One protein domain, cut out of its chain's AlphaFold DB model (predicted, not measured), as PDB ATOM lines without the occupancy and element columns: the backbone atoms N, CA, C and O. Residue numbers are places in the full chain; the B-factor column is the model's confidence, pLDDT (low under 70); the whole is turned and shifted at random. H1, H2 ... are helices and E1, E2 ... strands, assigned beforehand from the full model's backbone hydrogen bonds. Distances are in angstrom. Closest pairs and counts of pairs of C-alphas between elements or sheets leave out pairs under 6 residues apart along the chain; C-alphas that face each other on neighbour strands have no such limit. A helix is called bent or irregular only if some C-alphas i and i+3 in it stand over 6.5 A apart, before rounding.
ATOM      1  N   LYS A 683     -12.798  38.322 -35.953       49.12
ATOM      2  CA  LYS A 683     -13.658  37.130 -35.759       49.12
ATOM      3  C   LYS A 683     -12.911  35.791 -35.728       49.12
ATOM      4  O   LYS A 683     -13.462  34.804 -35.256       49.12
ATOM      5  N   GLU A 684     -11.677  35.745 -36.215       46.25
ATOM      6  CA  GLU A 684     -10.840  34.542 -36.170       46.25
ATOM      7  C   GLU A 684     -10.257  34.295 -34.759       46.25
ATOM      8  O   GLU A 684      -9.959  33.155 -34.406       46.25
ATOM      9  N   GLN A 685     -10.183  35.322 -33.901       51.50
ATOM     10  CA  GLN A 685      -9.600  35.231 -32.552       51.50
ATOM     11  C   GLN A 685     -10.555  34.692 -31.476       51.50
ATOM     12  O   GLN A 685     -10.101  34.300 -30.400       51.50
ATOM     13  N   GLU A 686     -11.855  34.564 -31.764       48.06
ATOM     14  CA  GLU A 686     -12.782  33.821 -30.891       48.06
ATOM     15  C   GLU A 686     -12.397  32.330 -30.772       48.06
ATOM     16  O   GLU A 686     -12.787  31.665 -29.812       48.06
ATOM     17  N   GLN A 687     -11.594  31.812 -31.712       51.38
ATOM     18  CA  GLN A 687     -11.078  30.438 -31.704       51.38
ATOM     19  C   GLN A 687      -9.730  30.294 -30.972       51.38
ATOM     20  O   GLN A 687      -9.333  29.177 -30.646       51.38
ATOM     21  N   SER A 688      -9.027  31.394 -30.667       66.81
ATOM     22  CA  SER A 688      -7.724  31.382 -29.982       66.81
ATOM     23  C   SER A 688      -7.842  31.588 -28.465       66.81
ATOM     24  O   SER A 688      -7.146  32.420 -27.881       66.81
ATOM     25  N   VAL A 689      -8.732  30.830 -27.815       77.88
ATOM     26  CA  VAL A 689      -8.833  30.792 -26.346       77.88
ATOM     27  C   VAL A 689      -7.634  30.038 -25.769       77.88
ATOM     28  O   VAL A 689      -7.400  28.876 -26.095       77.88
ATOM     29  N   VAL A 690      -6.863  30.719 -24.917       86.12
ATOM     30  CA  VAL A 690      -5.623  30.210 -24.297       86.12
ATOM     31  C   VAL A 690      -5.760  29.926 -22.797       86.12
ATOM     32  O   VAL A 690      -4.822  29.435 -22.173       86.12
ATOM     33  N   TYR A 691      -6.906  30.263 -22.208       89.38
ATOM     34  CA  TYR A 691      -7.241  29.994 -20.813       89.38
ATOM     35  C   TYR A 691      -8.768  29.850 -20.674       89.38
ATOM     36  O   TYR A 691      -9.510  30.617 -21.289       89.38
ATOM     37  N   GLY A 692      -9.240  28.889 -19.876       88.19
ATOM     38  CA  GLY A 692     -10.666  28.565 -19.741       88.19
ATOM     39  C   GLY A 692     -11.202  27.705 -20.894       88.19
ATOM     40  O   GLY A 692     -10.439  26.995 -21.560       88.19
ATOM     41  N   SER A 693     -12.522  27.736 -21.115       85.31
ATOM     42  CA  SER A 693     -13.227  26.865 -22.068       85.31
ATOM     43  C   SER A 693     -14.251  27.597 -22.946       85.31
ATOM     44  O   SER A 693     -15.019  28.437 -22.480       85.31
ATOM     45  N   THR A 694     -14.323  27.216 -24.225       80.81
ATOM     46  CA  THR A 694     -15.428  27.562 -25.142       80.81
ATOM     47  C   THR A 694     -16.619  26.615 -25.029       80.81
ATOM     48  O   THR A 694     -17.756  27.018 -25.270       80.81
ATOM     49  N   ASP A 695     -16.361  25.372 -24.626       80.56
ATOM     50  CA  ASP A 695     -17.238  24.223 -24.854       80.56
ATOM     51  C   ASP A 695     -17.844  23.706 -23.537       80.56
ATOM     52  O   ASP A 695     -18.005  22.501 -23.346       80.56
ATOM     53  N   PHE A 696     -18.122  24.608 -22.590       77.19
ATOM     54  CA  PHE A 696     -18.639  24.285 -21.250       77.19
ATOM     55  C   PHE A 696     -17.793  23.228 -20.507       77.19
ATOM     56  O   PHE A 696     -18.320  22.290 -19.917       77.19
ATOM     57  N   GLY A 697     -16.464  23.359 -20.555       70.75
ATOM     58  CA  GLY A 697     -15.510  22.506 -19.834       70.75
ATOM     59  C   GLY A 697     -14.947  21.326 -20.630       70.75
ATOM     60  O   GLY A 697     -13.901  20.801 -20.251       70.75
ATOM     61  N   LYS A 698     -15.561  20.948 -21.762       77.31
ATOM     62  CA  LYS A 698     -15.119  19.811 -22.597       77.31
ATOM     63  C   LYS A 698     -13.655  19.931 -23.028       77.31
ATOM     64  O   LYS A 698     -12.821  19.087 -22.689       77.31
ATOM     65  N   ASN A 699     -13.356  21.020 -23.735       80.88
ATOM     66  CA  ASN A 699     -12.011  21.491 -24.039       80.88
ATOM     67  C   ASN A 699     -11.714  22.676 -23.115       80.88
ATOM     68  O   ASN A 699     -12.317  23.738 -23.262       80.88
ATOM     69  N   CYS A 700     -10.808  22.494 -22.158       83.75
ATOM     70  CA  CYS A 700     -10.317  23.556 -21.284       83.75
ATOM     71  C   CYS A 700      -8.814  23.764 -21.518       83.75
ATOM     72  O   CYS A 700      -8.111  22.842 -21.938       83.75
ATOM     73  N   THR A 701      -8.328  24.975 -21.264       85.81
ATOM     74  CA  THR A 701      -6.925  25.380 -21.422       85.81
ATOM     75  C   THR A 701      -6.476  26.229 -20.234       85.81
ATOM     76  O   THR A 701      -7.293  26.807 -19.520       85.81
ATOM     77  N   THR A 702      -5.166  26.311 -20.000       86.81
ATOM     78  CA  THR A 702      -4.572  27.200 -18.995       86.81
ATOM     79  C   THR A 702      -3.209  27.685 -19.489       86.81
ATOM     80  O   THR A 702      -2.579  27.031 -20.321       86.81
ATOM     81  N   ASN A 703      -2.761  28.841 -19.004       88.50
ATOM     82  CA  ASN A 703      -1.570  29.534 -19.491       88.50
ATOM     83  C   ASN A 703      -0.867  30.219 -18.314       88.50
ATOM     84  O   ASN A 703      -1.517  30.897 -17.520       88.50
ATOM     85  N   GLU A 704       0.450  30.053 -18.207       88.44
ATOM     86  CA  GLU A 704       1.262  30.554 -17.089       88.44
ATOM     87  C   GLU A 704       1.106  32.068 -16.890       88.44
ATOM     88  O   GLU A 704       0.840  32.512 -15.777       88.44
ATOM     89  N   LYS A 705       1.093  32.857 -17.974       88.06
ATOM     90  CA  LYS A 705       0.875  34.314 -17.890       88.06
ATOM     91  C   LYS A 705      -0.504  34.671 -17.339       88.06
ATOM     92  O   LYS A 705      -0.650  35.684 -16.662       88.06
ATOM     93  N   TYR A 706      -1.521  33.857 -17.625       89.81
ATOM     94  CA  TYR A 706      -2.841  34.037 -17.021       89.81
ATOM     95  C   TYR A 706      -2.833  33.650 -15.543       89.81
ATOM     96  O   TYR A 706      -3.478  34.342 -14.762       89.81
ATOM     97  N   LYS A 707      -2.064  32.635 -15.126       88.81
ATOM     98  CA  LYS A 707      -1.890  32.327 -13.699       88.81
ATOM     99  C   LYS A 707      -1.230  33.485 -12.945       88.81
ATOM    100  O   LYS A 707      -1.815  33.964 -11.977       88.81
ATOM    101  N   ASP A 708      -0.114  34.011 -13.448       89.62
ATOM    102  CA  ASP A 708       0.608  35.149 -12.850       89.62
ATOM    103  C   ASP A 708      -0.273  36.405 -12.694       89.62
ATOM    104  O   ASP A 708      -0.205  37.125 -11.693       89.62
ATOM    105  N   LEU A 709      -1.117  36.685 -13.695       89.69
ATOM    106  CA  LEU A 709      -2.042  37.822 -13.680       89.69
ATOM    107  C   LEU A 709      -3.247  37.588 -12.752       89.69
ATOM    108  O   LEU A 709      -3.688  38.516 -12.072       89.69
ATOM    109  N   LEU A 710      -3.784  36.363 -12.709       91.94
ATOM    110  CA  LEU A 710      -5.010  36.030 -11.978       91.94
ATOM    111  C   LEU A 710      -4.776  35.610 -10.522       91.94
ATOM    112  O   LEU A 710      -5.725  35.661  -9.741       91.94
ATOM    113  N   GLU A 711      -3.559  35.262 -10.098       89.88
ATOM    114  CA  GLU A 711      -3.256  34.923  -8.697       89.88
ATOM    115  C   GLU A 711      -3.683  36.053  -7.737       89.88
ATOM    116  O   GLU A 711      -4.403  35.834  -6.760       89.88
ATOM    117  N   LYS A 712      -3.315  37.297  -8.063       88.19
ATOM    118  CA  LYS A 712      -3.665  38.481  -7.260       88.19
ATOM    119  C   LYS A 712      -5.159  38.800  -7.326       88.19
ATOM    120  O   LYS A 712      -5.758  39.143  -6.308       88.19
ATOM    121  N   VAL A 713      -5.769  38.663  -8.505       90.06
ATOM    122  CA  VAL A 713      -7.192  38.975  -8.728       90.06
ATOM    123  C   VAL A 713      -8.094  37.955  -8.027       90.06
ATOM    124  O   VAL A 713      -9.035  38.345  -7.340       90.06
ATOM    125  N   SER A 714      -7.776  36.663  -8.112       90.31
ATOM    126  CA  SER A 714      -8.494  35.588  -7.413       90.31
ATOM    127  C   SER A 714      -8.384  35.711  -5.889       90.31
ATOM    128  O   SER A 714      -9.386  35.555  -5.193       90.31
ATOM    129  N   ALA A 715      -7.217  36.089  -5.349       88.56
ATOM    130  CA  ALA A 715      -7.045  36.364  -3.919       88.56
ATOM    131  C   ALA A 715      -7.850  37.591  -3.427       88.56
ATOM    132  O   ALA A 715      -8.337  37.603  -2.289       88.56
ATOM    133  N   MET A 716      -8.028  38.610  -4.277       88.62
ATOM    134  CA  MET A 716      -8.909  39.751  -3.996       88.62
ATOM    135  C   MET A 716     -10.386  39.339  -4.031       88.62
ATOM    136  O   MET A 716     -11.073  39.518  -3.031       88.62
ATOM    137  N   LEU A 717     -10.842  38.702  -5.116       90.69
ATOM    138  CA  LEU A 717     -12.233  38.258  -5.322       90.69
ATOM    139  C   LEU A 717     -12.648  37.028  -4.486       90.69
ATOM    140  O   LEU A 717     -13.786  36.576  -4.576       90.69
ATOM    141  N   LYS A 718     -11.744  36.475  -3.667       93.25
ATOM    142  CA  LYS A 718     -11.958  35.258  -2.859       93.25
ATOM    143  C   LYS A 718     -12.305  34.025  -3.698       93.25
ATOM    144  O   LYS A 718     -13.050  33.160  -3.248       93.25
ATOM    145  N   ILE A 719     -11.713  33.908  -4.886       92.81
ATOM    146  CA  ILE A 719     -11.817  32.729  -5.754       92.81
ATOM    147  C   ILE A 719     -10.736  31.714  -5.355       92.81
ATOM    148  O   ILE A 719      -9.554  32.052  -5.230       92.81
ATOM    149  N   LYS A 720     -11.145  30.465  -5.121       91.50
ATOM    150  CA  LYS A 720     -10.265  29.345  -4.773       91.50
ATOM    151  C   LYS A 720      -9.639  28.759  -6.054       91.50
ATOM    152  O   LYS A 720     -10.395  28.459  -6.983       91.50
ATOM    153  N   PRO A 721      -8.308  28.554  -6.114       91.25
ATOM    154  CA  PRO A 721      -7.695  27.730  -7.154       91.25
ATOM    155  C   PRO A 721      -8.294  26.320  -7.114       91.25
ATOM    156  O   PRO A 721      -8.442  25.743  -6.035       91.25
ATOM    157  N   HIS A 722      -8.688  25.779  -8.262       90.81
ATOM    158  CA  HIS A 722      -9.327  24.464  -8.333       90.81
ATOM    159  C   HIS A 722      -9.042  23.773  -9.668       90.81
ATOM    160  O   HIS A 722      -8.812  24.427 -10.684       90.81
ATOM    161  N   SER A 723      -9.065  22.441  -9.649       90.62
ATOM    162  CA  SER A 723      -8.754  21.601 -10.805       90.62
ATOM    163  C   SER A 723     -10.012  20.989 -11.414       90.62
ATOM    164  O   SER A 723     -10.925  20.567 -10.700       90.62
ATOM    165  N   VAL A 724     -10.048  20.924 -12.744       89.25
ATOM    166  CA  VAL A 724     -11.182  20.444 -13.546       89.25
ATOM    167  C   VAL A 724     -10.711  19.390 -14.546       89.25
ATOM    168  O   VAL A 724      -9.674  19.562 -15.188       89.25
ATOM    169  N   LYS A 725     -11.488  18.315 -14.716       88.38
ATOM    170  CA  LYS A 725     -11.254  17.287 -15.741       88.38
ATOM    171  C   LYS A 725     -11.869  17.700 -17.072       88.38
ATOM    172  O   LYS A 725     -13.054  18.012 -17.151       88.38
ATOM    173  N   THR A 726     -11.058  17.640 -18.120       85.00
ATOM    174  CA  THR A 726     -11.501  17.757 -19.521       85.00
ATOM    175  C   THR A 726     -12.057  16.431 -20.056       85.00
ATOM    176  O   THR A 726     -11.869  15.382 -19.441       85.00
ATOM    177  N   GLU A 727     -12.654  16.428 -21.257       78.94
ATOM    178  CA  GLU A 727     -13.071  15.186 -21.951       78.94
ATOM    179  C   GLU A 727     -11.913  14.218 -22.265       78.94
ATOM    180  O   GLU A 727     -12.147  13.076 -22.651       78.94
ATOM    181  N   LYS A 728     -10.659  14.656 -22.095       77.62
ATOM    182  CA  LYS A 728      -9.443  13.843 -22.269       77.62
ATOM    183  C   LYS A 728      -8.889  13.319 -20.936       77.62
ATOM    184  O   LYS A 728      -7.729  12.931 -20.885       77.62
ATOM    185  N   GLU A 729      -9.670  13.411 -19.858       76.31
ATOM    186  CA  GLU A 729      -9.308  13.141 -18.452       76.31
ATOM    187  C   GLU A 729      -8.129  13.961 -17.886       76.31
ATOM    188  O   GLU A 729      -7.853  13.895 -16.689       76.31
ATOM    189  N   ASN A 730      -7.489  14.815 -18.694       82.44
ATOM    190  CA  ASN A 730      -6.480  15.762 -18.232       82.44
ATOM    191  C   ASN A 730      -7.085  16.735 -17.212       82.44
ATOM    192  O   ASN A 730      -8.087  17.403 -17.504       82.44
ATOM    193  N   SER A 731      -6.422  16.826 -16.059       86.75
ATOM    194  CA  SER A 731      -6.693  17.772 -14.979       86.75
ATOM    195  C   SER A 731      -6.072  19.135 -15.287       86.75
ATOM    196  O   SER A 731      -4.900  19.214 -15.664       86.75
ATOM    197  N   ILE A 732      -6.856  20.206 -15.164       88.31
ATOM    198  CA  ILE A 732      -6.434  21.581 -15.453       88.31
ATOM    199  C   ILE A 732      -6.829  22.493 -14.291       88.31
ATOM    200  O   ILE A 732      -8.005  22.604 -13.954       88.31
ATOM    201  N   GLU A 733      -5.836  23.163 -13.706       90.75
ATOM    202  CA  GLU A 733      -6.014  24.153 -12.639       90.75
ATOM    203  C   GLU A 733      -6.411  25.531 -13.202       90.75
ATOM    204  O   GLU A 733      -5.743  26.071 -14.098       90.75
ATOM    205  N   LEU A 734      -7.465  26.110 -12.618       91.06
ATOM    206  CA  LEU A 734      -8.022  27.426 -12.933       91.06
ATOM    207  C   LEU A 734      -8.113  28.330 -11.690       91.06
ATOM    208  O   LEU A 734      -8.189  27.872 -10.550       91.06
ATOM    209  N   LEU A 735      -8.138  29.642 -11.942       90.69
ATOM    210  CA  LEU A 735      -8.233  30.730 -10.951       90.69
ATOM    211  C   LEU A 735      -9.509  31.583 -11.137       90.69
ATOM    212  O   LEU A 735      -9.640  32.667 -10.572       90.69
ATOM    213  N   THR A 736     -10.440  31.092 -11.957       91.31
ATOM    214  CA  THR A 736     -11.732  31.681 -12.351       91.31
ATOM    215  C   THR A 736     -12.725  30.543 -12.593       91.31
ATOM    216  O   THR A 736     -12.322  29.384 -12.574       91.31
ATOM    217  N   ALA A 737     -13.985  30.850 -12.905       90.06
ATOM    218  CA  ALA A 737     -14.888  29.856 -13.483       90.06
ATOM    219  C   ALA A 737     -14.378  29.339 -14.849       90.06
ATOM    220  O   ALA A 737     -13.728  30.081 -15.595       90.06
ATOM    221  N   VAL A 738     -14.730  28.097 -15.195       89.06
ATOM    222  CA  VAL A 738     -14.427  27.395 -16.462       89.06
ATOM    223  C   VAL A 738     -14.886  28.157 -17.711       89.06
ATOM    224  O   VAL A 738     -14.252  28.056 -18.760       89.06
ATOM    225  N   GLU A 739     -15.977  28.922 -17.616       86.44
ATOM    226  CA  GLU A 739     -16.518  29.716 -18.733       86.44
ATOM    227  C   GLU A 739     -15.744  31.014 -19.020       86.44
ATOM    228  O   GLU A 739     -15.946  31.605 -20.078       86.44
ATOM    229  N   CYS A 740     -14.856  31.460 -18.126       88.69
ATOM    230  CA  CYS A 740     -14.105  32.699 -18.321       88.69
ATOM    231  C   CYS A 740     -12.955  32.490 -19.318       88.69
ATOM    232  O   CYS A 740     -11.980  31.797 -19.025       88.69
ATOM    233  N   LYS A 741     -13.055  33.112 -20.497       88.50
ATOM    234  CA  LYS A 741     -12.143  32.895 -21.633       88.50
ATOM    235  C   LYS A 741     -10.998  33.898 -21.632       88.50
ATOM    236  O   LYS A 741     -11.228  35.100 -21.751       88.50
ATOM    237  N   GLY A 742      -9.762  33.416 -21.564       89.19
ATOM    238  CA  GLY A 742      -8.572  34.226 -21.812       89.19
ATOM    239  C   GLY A 742      -8.185  34.222 -23.290       89.19
ATOM    240  O   GLY A 742      -7.996  33.149 -23.863       89.19
ATOM    241  N   ILE A 743      -8.031  35.406 -23.890       88.06
ATOM    242  CA  ILE A 743      -7.495  35.601 -25.250       88.06
ATOM    243  C   ILE A 743      -6.415  36.690 -25.266       88.06
ATOM    244  O   ILE A 743      -6.528  37.703 -24.573       88.06
ATOM    245  N   VAL A 744      -5.379  36.509 -26.088       85.12
ATOM    246  CA  VAL A 744      -4.358  37.540 -26.335       85.12
ATOM    247  C   VAL A 744      -4.753  38.321 -27.588       85.12
ATOM    248  O   VAL A 744      -4.961  37.717 -28.635       85.12
ATOM    249  N   GLY A 745      -4.885  39.644 -27.470       76.44
ATOM    250  CA  GLY A 745      -5.268  40.518 -28.582       76.44
ATOM    251  C   GLY A 745      -4.115  40.811 -29.546       76.44
ATOM    252  O   GLY A 745      -2.946  40.565 -29.239       76.44
ATOM    253  N   ASN A 746      -4.435  41.406 -30.700       68.12
ATOM    254  CA  ASN A 746      -3.448  41.825 -31.713       68.12
ATOM    255  C   ASN A 746      -2.429  42.876 -31.212       68.12
ATOM    256  O   ASN A 746      -1.382  43.066 -31.825       68.12
ATOM    257  N   ASP A 747      -2.705  43.532 -30.085       76.06
ATOM    258  CA  ASP A 747      -1.809  44.454 -29.378       76.06
ATOM    259  C   ASP A 747      -0.879  43.756 -28.357       76.06
ATOM    260  O   ASP A 747      -0.095  44.413 -27.668       76.06
ATOM    261  N   GLY A 748      -0.975  42.428 -28.225       77.19
ATOM    262  CA  GLY A 748      -0.250  41.618 -27.244       77.19
ATOM    263  C   GLY A 748      -0.807  41.686 -25.815       77.19
ATOM    264  O   GLY A 748      -0.270  41.019 -24.920       77.19
ATOM    265  N   ARG A 749      -1.875  42.455 -25.561       82.50
ATOM    266  CA  ARG A 749      -2.518  42.522 -24.242       82.50
ATOM    267  C   ARG A 749      -3.373  41.276 -24.000       82.50
ATOM    268  O   ARG A 749      -3.811  40.595 -24.923       82.50
ATOM    269  N   HIS A 750      -3.548  40.943 -22.726       84.56
ATOM    270  CA  HIS A 750      -4.241  39.734 -22.284       84.56
ATOM    271  C   HIS A 750      -5.637  40.124 -21.793       84.56
ATOM    272  O   HIS A 750      -5.771  40.884 -20.834       84.56
ATOM    273  N   TYR A 751      -6.669  39.619 -22.463       86.56
ATOM    274  CA  TYR A 751      -8.073  39.902 -22.174       86.56
ATOM    275  C   TYR A 751      -8.721  38.720 -21.456       86.56
ATOM    276  O   TYR A 751      -8.332  37.572 -21.676       86.56
ATOM    277  N   LEU A 752      -9.717  38.999 -20.615       88.12
ATOM    278  CA  LEU A 752     -10.573  37.989 -19.999       88.12
ATOM    279  C   LEU A 752     -12.032  38.323 -20.336       88.12
ATOM    280  O   LEU A 752     -12.522  39.403 -20.003       88.12
ATOM    281  N   LEU A 753     -12.690  37.408 -21.041       86.19
ATOM    282  CA  LEU A 753     -14.072  37.499 -21.505       86.19
ATOM    283  C   LEU A 753     -14.964  36.526 -20.722       86.19
ATOM    284  O   LEU A 753     -14.472  35.684 -19.972       86.19
ATOM    285  N   ASP A 754     -16.281  36.649 -20.906       83.31
ATOM    286  CA  ASP A 754     -17.296  35.782 -20.293       83.31
ATOM    287  C   ASP A 754     -17.114  35.617 -18.773       83.31
ATOM    288  O   ASP A 754     -17.090  34.522 -18.219       83.31
TER     289      ASP A 754
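This is residues 683 to 754 of the 1059 residues of the protein "Hypothetical protein" of Rotaria magnacalcarata (UniProt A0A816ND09). Two separate two-stranded hairpins, E1 with E2 and E3 with E4, have their turns at opposite ends of a rounded body, with H1 at one side and a long unnamed stretch, residues 683 to 703, winding past. The printed part has 72 residues, with one named helix, then four named strands; both sheets are antiparallel. The class is mixed, with under half of the residues in named elements. It is compact, radius of gyration of the C-alphas 11.9 A, spanning 30 by 30 by 19 A.

Look first at residues 692 to 693, paired antiparallel with 700 to 701. In H1, residues 704 to 717, 8 of 10 O i to N i+4 pairs are within hydrogen-bond range; it is only just irregular, C-alphas 709 and 712 being 6.7 A apart. Next, E1, residues 722 to 725, and E2, residues 731 to 734, form an antiparallel hairpin at 143 degrees, with N 724 and O 732 2.9 A apart. E3, residues 741 to 744, and E4, residues 750 to 753, form another at 152 degrees, with N 753 and O 741 2.8 A apart. E2 and E3 are apart. The closest C-alphas of H1 and E3, Tyr 706 and Gly 742, are 7.5 A apart.

Find C-alpha 704 at (1.262, 30.554, -17.089); H1 runs 19.5 A from there. E1 spans 10.5 A, E2 10.0 A, E3 10.2 A and E4 10.1 A, ending at C-alpha 753 (-14.072, 37.499, -21.505).

The farthest C-alphas, Glu 729 and Asp 747, are 34.0 A apart. The printed part has no cut, and no link between named elements is long. Confidence is under 70 at residues 683 to 688 and 746.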